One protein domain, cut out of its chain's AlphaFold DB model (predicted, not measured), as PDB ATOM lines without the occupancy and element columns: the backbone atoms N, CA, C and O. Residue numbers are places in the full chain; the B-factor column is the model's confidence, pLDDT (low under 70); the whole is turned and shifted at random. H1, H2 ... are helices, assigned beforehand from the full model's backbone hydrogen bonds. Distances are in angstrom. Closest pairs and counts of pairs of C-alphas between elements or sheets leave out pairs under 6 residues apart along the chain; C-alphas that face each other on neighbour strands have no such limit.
ATOM      1  N   THR A 257       3.262 -30.291 -21.672       65.62
ATOM      2  CA  THR A 257       2.200 -29.348 -21.293       65.62
ATOM      3  C   THR A 257       1.008 -30.076 -20.670       65.62
ATOM      4  O   THR A 257       0.518 -29.651 -19.625       65.62
ATOM      5  N   ALA A 258       0.553 -31.182 -21.264       65.19
ATOM      6  CA  ALA A 258      -0.548 -31.987 -20.735       65.19
ATOM      7  C   ALA A 258      -0.208 -32.592 -19.365       65.19
ATOM      8  O   ALA A 258      -1.035 -32.568 -18.453       65.19
ATOM      9  N   ASN A 259       1.024 -33.072 -19.189       69.38
ATOM     10  CA  ASN A 259       1.518 -33.597 -17.919       69.38
ATOM     11  C   ASN A 259       1.562 -32.519 -16.832       69.38
ATOM     12  O   ASN A 259       1.014 -32.733 -15.753       69.38
ATOM     13  N   SER A 260       2.152 -31.363 -17.137       73.19
ATOM     14  CA  SER A 260       2.242 -30.229 -16.215       73.19
ATOM     15  C   SER A 260       0.855 -29.734 -15.791       73.19
ATOM     16  O   SER A 260       0.567 -29.598 -14.602       73.19
ATOM     17  N   GLN A 261      -0.066 -29.578 -16.747       73.44
ATOM     18  CA  GLN A 261      -1.434 -29.166 -16.437       73.44
ATOM     19  C   GLN A 261      -2.242 -30.228 -15.690       73.44
ATOM     20  O   GLN A 261      -3.133 -29.878 -14.919       73.44
ATOM     21  N   THR A 262      -1.934 -31.513 -15.880       73.38
ATOM     22  CA  THR A 262      -2.521 -32.586 -15.067       73.38
ATOM     23  C   THR A 262      -2.084 -32.450 -13.613       73.38
ATOM     24  O   THR A 262      -2.920 -32.519 -12.713       73.38
ATOM     25  N   ASP A 263      -0.797 -32.199 -13.374       76.44
ATOM     26  CA  ASP A 263      -0.255 -32.030 -12.025       76.44
ATOM     27  C   ASP A 263      -0.818 -30.774 -11.342       76.44
ATOM     28  O   ASP A 263      -1.168 -30.809 -10.161       76.44
ATOM     29  N   ASP A 264      -0.972 -29.677 -12.084       79.44
ATOM     30  CA  ASP A 264      -1.592 -28.451 -11.576       79.44
ATOM     31  C   ASP A 264      -3.085 -28.633 -11.286       79.44
ATOM     32  O   ASP A 264      -3.571 -28.157 -10.257       79.44
ATOM     33  N   PHE A 265      -3.806 -29.381 -12.124       81.94
ATOM     34  CA  PHE A 265      -5.205 -29.712 -11.870       81.94
ATOM     35  C   PHE A 265      -5.371 -30.590 -10.624       81.94
ATOM     36  O   PHE A 265      -6.248 -30.330  -9.805       81.94
ATOM     37  N   ILE A 266      -4.500 -31.582 -10.415       79.56
ATOM     38  CA  ILE A 266      -4.510 -32.415  -9.201       79.56
ATOM     39  C   ILE A 266      -4.265 -31.563  -7.952       79.56
ATOM     40  O   ILE A 266      -4.981 -31.703  -6.960       79.56
ATOM     41  N   LYS A 267      -3.298 -30.635  -7.999       82.31
ATOM     42  CA  LYS A 267      -3.074 -29.680  -6.902       82.31
ATOM     43  C   LYS A 267      -4.306 -28.806  -6.662       82.31
ATOM     44  O   LYS A 267      -4.663 -28.579  -5.510       82.31
ATOM     45  N   TYR A 268      -4.956 -28.345  -7.733       80.50
ATOM     46  CA  TYR A 268      -6.172 -27.534  -7.662       80.50
ATOM     47  C   TYR A 268      -7.360 -28.297  -7.056       80.50
ATOM     48  O   TYR A 268      -8.129 -27.715  -6.293       80.50
ATOM     49  N   LEU A 269      -7.498 -29.598  -7.335       76.56
ATOM     50  CA  LEU A 269      -8.536 -30.432  -6.721       76.56
ATOM     51  C   LEU A 269      -8.398 -30.497  -5.194       76.56
ATOM     52  O   LEU A 269      -9.406 -30.652  -4.509       76.56
ATOM     53  N   GLY A 270      -7.174 -30.405  -4.660       70.56
ATOM     54  CA  GLY A 270      -6.903 -30.411  -3.217       70.56
ATOM     55  C   GLY A 270      -7.297 -31.709  -2.495       70.56
ATOM     56  O   GLY A 270      -7.183 -31.791  -1.272       70.56
ATOM     57  N   ASN A 271      -7.754 -32.724  -3.233       67.62
ATOM     58  CA  ASN A 271      -8.193 -34.008  -2.706       67.62
ATOM     59  C   ASN A 271      -7.000 -34.972  -2.637       67.62
ATOM     60  O   ASN A 271      -6.394 -35.286  -3.658       67.62
ATOM     61  N   LYS A 272      -6.675 -35.455  -1.431       61.53
ATOM     62  CA  LYS A 272      -5.536 -36.362  -1.201       61.53
ATOM     63  C   LYS A 272      -5.713 -37.731  -1.860       61.53
ATOM     64  O   LYS A 272      -4.714 -38.404  -2.107       61.53
ATOM     65  N   ASP A 273      -6.950 -38.111  -2.163       70.56
ATOM     66  CA  ASP A 273      -7.275 -39.419  -2.724       70.56
ATOM     67  C   ASP A 273      -7.240 -39.430  -4.257       70.56
ATOM     68  O   ASP A 273      -7.261 -40.505  -4.853       70.56
ATOM     69  N   ILE A 274      -7.139 -38.267  -4.917       69.25
ATOM     70  CA  ILE A 274      -7.043 -38.158  -6.381       69.25
ATOM     71  C   ILE A 274      -5.619 -37.762  -6.776       69.25
ATOM     72  O   ILE A 274      -5.079 -36.757  -6.324       69.25
ATOM     73  N   ASN A 275      -5.004 -38.548  -7.656       72.44
ATOM     74  CA  ASN A 275      -3.677 -38.319  -8.210       72.44
ATOM     75  C   ASN A 275      -3.614 -38.736  -9.690       72.44
ATOM     76  O   ASN A 275      -4.576 -39.229 -10.276       72.44
ATOM     77  N   LYS A 276      -2.446 -38.558 -10.308       65.62
ATOM     78  CA  LYS A 276      -2.240 -38.781 -11.745       65.62
ATOM     79  C   LYS A 276      -2.524 -40.215 -12.194       65.62
ATOM     80  O   LYS A 276      -2.929 -40.427 -13.331       65.62
ATOM     81  N   TYR A 277      -2.346 -41.185 -11.302       69.12
ATOM     82  CA  TYR A 277      -2.506 -42.604 -11.606       69.12
ATOM     83  C   TYR A 277      -3.957 -43.078 -11.510       69.12
ATOM     84  O   TYR A 277      -4.303 -44.076 -12.134       69.12
ATOM     85  N   ASN A 278      -4.809 -42.376 -10.754       70.81
ATOM     86  CA  ASN A 278      -6.213 -42.754 -10.569       70.81
ATOM     87  C   ASN A 278      -7.211 -41.741 -11.153       70.81
ATOM     88  O   ASN A 278      -8.420 -41.951 -11.055       70.81
ATOM     89  N   LEU A 279      -6.734 -40.686 -11.822       72.75
ATOM     90  CA  LEU A 279      -7.579 -39.692 -12.492       72.75
ATOM     91  C   LEU A 279      -8.439 -40.300 -13.616       72.75
ATOM     92  O   LEU A 279      -9.494 -39.765 -13.944       72.75
ATOM     93  N   SER A 280      -8.031 -41.442 -14.172       70.88
ATOM     94  CA  SER A 280      -8.812 -42.244 -15.125       70.88
ATOM     95  C   SER A 280     -10.017 -42.955 -14.502       70.88
ATOM     96  O   SER A 280     -10.909 -43.388 -15.227       70.88
ATOM     97  N   THR A 281     -10.074 -43.061 -13.173       74.25
ATOM     98  CA  THR A 281     -11.125 -43.782 -12.437       74.25
ATOM     99  C   THR A 281     -11.783 -42.957 -11.329       74.25
ATOM    100  O   THR A 281     -12.795 -43.388 -10.781       74.25
ATOM    101  N   ALA A 282     -11.250 -41.775 -11.004       78.94
ATOM    102  CA  ALA A 282     -11.771 -40.880  -9.971       78.94
ATOM    103  C   ALA A 282     -13.229 -40.477 -10.240       78.94
ATOM    104  O   ALA A 282     -13.573 -40.178 -11.388       78.94
ATOM    105  N   ASP A 283     -14.080 -40.457  -9.208       82.06
ATOM    106  CA  ASP A 283     -15.482 -40.054  -9.361       82.06
ATOM    107  C   ASP A 283     -15.594 -38.540  -9.595       82.06
ATOM    108  O   ASP A 283     -15.510 -37.724  -8.682       82.06
ATOM    109  N   VAL A 284     -15.783 -38.165 -10.860       80.88
ATOM    110  CA  VAL A 284     -15.891 -36.763 -11.289       80.88
ATOM    111  C   VAL A 284     -17.273 -36.157 -11.021       80.88
ATOM    112  O   VAL A 284     -17.488 -34.975 -11.295       80.88
ATOM    113  N   ARG A 285     -18.238 -36.931 -10.501       80.69
ATOM    114  CA  ARG A 285     -19.567 -36.405 -10.138       80.69
ATOM    115  C   ARG A 285     -19.486 -35.427  -8.975       80.69
ATOM    116  O   ARG A 285     -20.229 -34.447  -8.969       80.69
ATOM    117  N   GLU A 286     -18.538 -35.661  -8.070       80.12
ATOM    118  CA  GLU A 286     -18.260 -34.831  -6.893       80.12
ATOM    119  C   GLU A 286     -17.585 -33.498  -7.240       80.12
ATOM    120  O   GLU A 286     -17.491 -32.611  -6.392       80.12
ATOM    121  N   PHE A 287     -17.129 -33.324  -8.484       79.88
ATOM    122  CA  PHE A 287     -16.487 -32.086  -8.900       79.88
ATOM    123  C   PHE A 287     -17.503 -30.945  -8.923       79.88
ATOM    124  O   PHE A 287     -18.602 -31.055  -9.480       79.88
ATOM    125  N   ASN A 288     -17.108 -29.809  -8.361       76.69
ATOM    126  CA  ASN A 288     -17.882 -28.583  -8.476       76.69
ATOM    127  C   ASN A 288     -17.857 -28.055  -9.937       76.69
ATOM    128  O   ASN A 288     -17.063 -28.526 -10.759       76.69
ATOM    129  N   PRO A 289     -18.711 -27.082 -10.303       72.38
ATOM    130  CA  PRO A 289     -18.783 -26.582 -11.679       72.38
ATOM    131  C   PRO A 289     -17.453 -26.048 -12.239       72.38
ATOM    132  O   PRO A 289     -17.154 -26.258 -13.413       72.38
ATOM    133  N   GLU A 290     -16.629 -25.401 -11.411       68.81
ATOM    134  CA  GLU A 290     -15.318 -24.886 -11.829       68.81
ATOM    135  C   GLU A 290     -14.322 -26.021 -12.083       68.81
ATOM    136  O   GLU A 290     -13.627 -26.026 -13.100       68.81
ATOM    137  N   GLN A 291     -14.303 -27.027 -11.206       76.75
ATOM    138  CA  GLN A 291     -13.502 -28.241 -11.358       76.75
ATOM    139  C   GLN A 291     -13.911 -29.027 -12.605       76.75
ATOM    140  O   GLN A 291     -13.038 -29.504 -13.323       76.75
ATOM    141  N   LYS A 292     -15.211 -29.109 -12.919       69.44
ATOM    142  CA  LYS A 292     -15.712 -29.730 -14.158       69.44
ATOM    143  C   LYS A 292     -15.245 -28.973 -15.400       69.44
ATOM    144  O   LYS A 292     -14.705 -29.582 -16.320       69.44
ATOM    145  N   ALA A 293     -15.348 -27.645 -15.404       66.88
ATOM    146  CA  ALA A 293     -14.869 -26.832 -16.520       66.88
ATOM    147  C   ALA A 293     -13.346 -26.962 -16.732       66.88
ATOM    148  O   ALA A 293     -12.871 -26.987 -17.870       66.88
ATOM    149  N   GLN A 294     -12.562 -27.055 -15.654       68.81
ATOM    150  CA  GLN A 294     -11.121 -27.296 -15.744       68.81
ATOM    151  C   GLN A 294     -10.790 -28.726 -16.192       68.81
ATOM    152  O   GLN A 294      -9.921 -28.896 -17.048       68.81
ATOM    153  N   ALA A 295     -11.516 -29.731 -15.696       73.38
ATOM    154  CA  ALA A 295     -11.396 -31.123 -16.123       73.38
ATOM    155  C   ALA A 295     -11.643 -31.274 -17.632       73.38
ATOM    156  O   ALA A 295     -10.855 -31.912 -18.327       73.38
ATOM    157  N   GLU A 296     -12.680 -30.626 -18.168       70.56
ATOM    158  CA  GLU A 296     -12.971 -30.628 -19.604       70.56
ATOM    159  C   GLU A 296     -11.865 -29.960 -20.433       70.56
ATOM    160  O   GLU A 296     -11.486 -30.460 -21.497       70.56
ATOM    161  N   ARG A 297     -11.319 -28.832 -19.956       69.81
ATOM    162  CA  ARG A 297     -10.178 -28.167 -20.608       69.81
ATOM    163  C   ARG A 297      -8.958 -29.081 -20.634       69.81
ATOM    164  O   ARG A 297      -8.362 -29.242 -21.699       69.81
ATOM    165  N   LEU A 298      -8.638 -29.708 -19.504       75.94
ATOM    166  CA  LEU A 298      -7.530 -30.649 -19.385       75.94
ATOM    167  C   LEU A 298      -7.726 -31.860 -20.305       75.94
ATOM    168  O   LEU A 298      -6.811 -32.215 -21.043       75.94
ATOM    169  N   ALA A 299      -8.928 -32.440 -20.352       71.62
ATOM    170  CA  ALA A 299      -9.246 -33.549 -21.249       71.62
ATOM    171  C   ALA A 299      -8.958 -33.203 -22.718       71.62
ATOM    172  O   ALA A 299      -8.332 -33.984 -23.431       71.62
ATOM    173  N   ASN A 300      -9.351 -32.010 -23.173       68.12
ATOM    174  CA  ASN A 300      -9.089 -31.566 -24.546       68.12
ATOM    175  C   ASN A 300      -7.590 -31.370 -24.840       68.12
ATOM    176  O   ASN A 300      -7.164 -31.522 -25.988       68.12
ATOM    177  N   ILE A 301      -6.800 -31.029 -23.823       67.06
ATOM    178  CA  ILE A 301      -5.346 -30.874 -23.927       67.06
ATOM    179  C   ILE A 301      -4.675 -32.247 -23.987       67.06
ATOM    180  O   ILE A 301      -3.872 -32.473 -24.889       67.06
ATOM    181  N   ILE A 302      -5.092 -33.189 -23.138       66.75
ATOM    182  CA  ILE A 302      -4.632 -34.586 -23.165       66.75
ATOM    183  C   ILE A 302      -4.939 -35.233 -24.523       66.75
ATOM    184  O   ILE A 302      -4.044 -35.796 -25.142       66.75
ATOM    185  N   ILE A 303      -6.159 -35.090 -25.054       65.88
ATOM    186  CA  ILE A 303      -6.529 -35.654 -26.371       65.88
ATOM    187  C   ILE A 303      -5.633 -35.101 -27.483       65.88
ATOM    188  O   ILE A 303      -5.210 -35.839 -28.373       65.88
ATOM    189  N   ARG A 304      -5.347 -33.794 -27.446       64.12
ATOM    190  CA  ARG A 304      -4.482 -33.147 -28.437       64.12
ATOM    191  C   ARG A 304      -3.046 -33.664 -28.352       64.12
ATOM    192  O   ARG A 304      -2.440 -33.879 -29.395       64.12
ATOM    193  N   ALA A 305      -2.546 -33.850 -27.135       59.44
ATOM    194  CA  ALA A 305      -1.175 -34.250 -26.862       59.44
ATOM    195  C   ALA A 305      -0.923 -35.748 -27.088       59.44
ATOM    196  O   ALA A 305       0.065 -36.121 -27.703       59.44
ATOM    197  N   GLU A 306      -1.807 -36.624 -26.616       59.75
ATOM    198  CA  GLU A 306      -1.564 -38.073 -26.600       59.75
ATOM    199  C   GLU A 306      -2.150 -38.798 -27.816       59.75
ATOM    200  O   GLU A 306      -1.714 -39.898 -28.163       59.75
ATOM    201  N   LYS A 307      -3.155 -38.207 -28.473       58.66
ATOM    202  CA  LYS A 307      -3.929 -38.849 -29.547       58.66
ATOM    203  C   LYS A 307      -4.136 -37.937 -30.774       58.66
ATOM    204  O   LYS A 307      -5.244 -37.896 -31.314       58.66
ATOM    205  N   PRO A 308      -3.101 -37.245 -31.298       50.53
ATOM    206  CA  PRO A 308      -3.260 -36.278 -32.391       50.53
ATOM    207  C   PRO A 308      -3.804 -36.909 -33.683       50.53
ATOM    208  O   PRO A 308      -4.698 -36.340 -34.302       50.53
ATOM    209  N   ALA A 309      -3.341 -38.113 -34.045       48.47
ATOM    210  CA  ALA A 309      -3.799 -38.849 -35.230       48.47
ATOM    211  C   ALA A 309      -5.216 -39.437 -35.077       48.47
ATOM    212  O   ALA A 309      -5.878 -39.733 -36.065       48.47
TER     213      ALA A 309
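AT A GLANCE: This is residues 257 to 309 of the 504 residues of an uncharacterized protein of Arcobacter anaerophilus (UniProt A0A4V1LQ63). This is a helical hairpin, its two helices H1 and H2 side by side and opposite in direction, in a narrow V that is closest where H1 begins and opens toward the link. That link, residues 270 to 288, swings out in a wide loop to one side of the pair, and residues 307 to 309 trail beyond H2. The printed part has 53 residues with two named helices, H1 then H2, and no named strand; the class is all helix. It is compact, with a radius of gyration of the C-alphas of 10.9 A, yet elongated, spanning 32 by 21 by 18 A.

IN THESE COORDINATES: Find C-alpha 257 at (2.200, -29.348, -21.293); from there H1, residues 257 to 269, runs 18.1 A to C-alpha 269 at (-8.536, -30.432, -6.721). Then read through residues 270 to 288, 19 residues with no named element. At Pro 289 begins H2, residues 289 to 306, which runs 25.5 A to C-alpha 306 at (-1.564, -38.073, -26.600).

HOW THE PARTS SIT: Look at Ala 258 and Ile 302: theirs are the closest C-alphas of H1 and H2, 5.4 A apart. The helices touch, with 10 pairs of C-alphas within 8 A. They run opposite ways at a shallow tilt of 20 degrees, as a helical hairpin. In H1 and H2 every O i to N i+4 pair is within hydrogen-bond range.

THE WHOLE: The two C-alphas farthest apart are those of Lys 272 and Ala 309, at 34.2 A. The printed part has no cut, and the link from H1 to H2 is long. In the B-factor column, the mean pLDDT of the printed part is 71.0; 23 residues are under 70, among them residues 257 to 259 and 300 to 309.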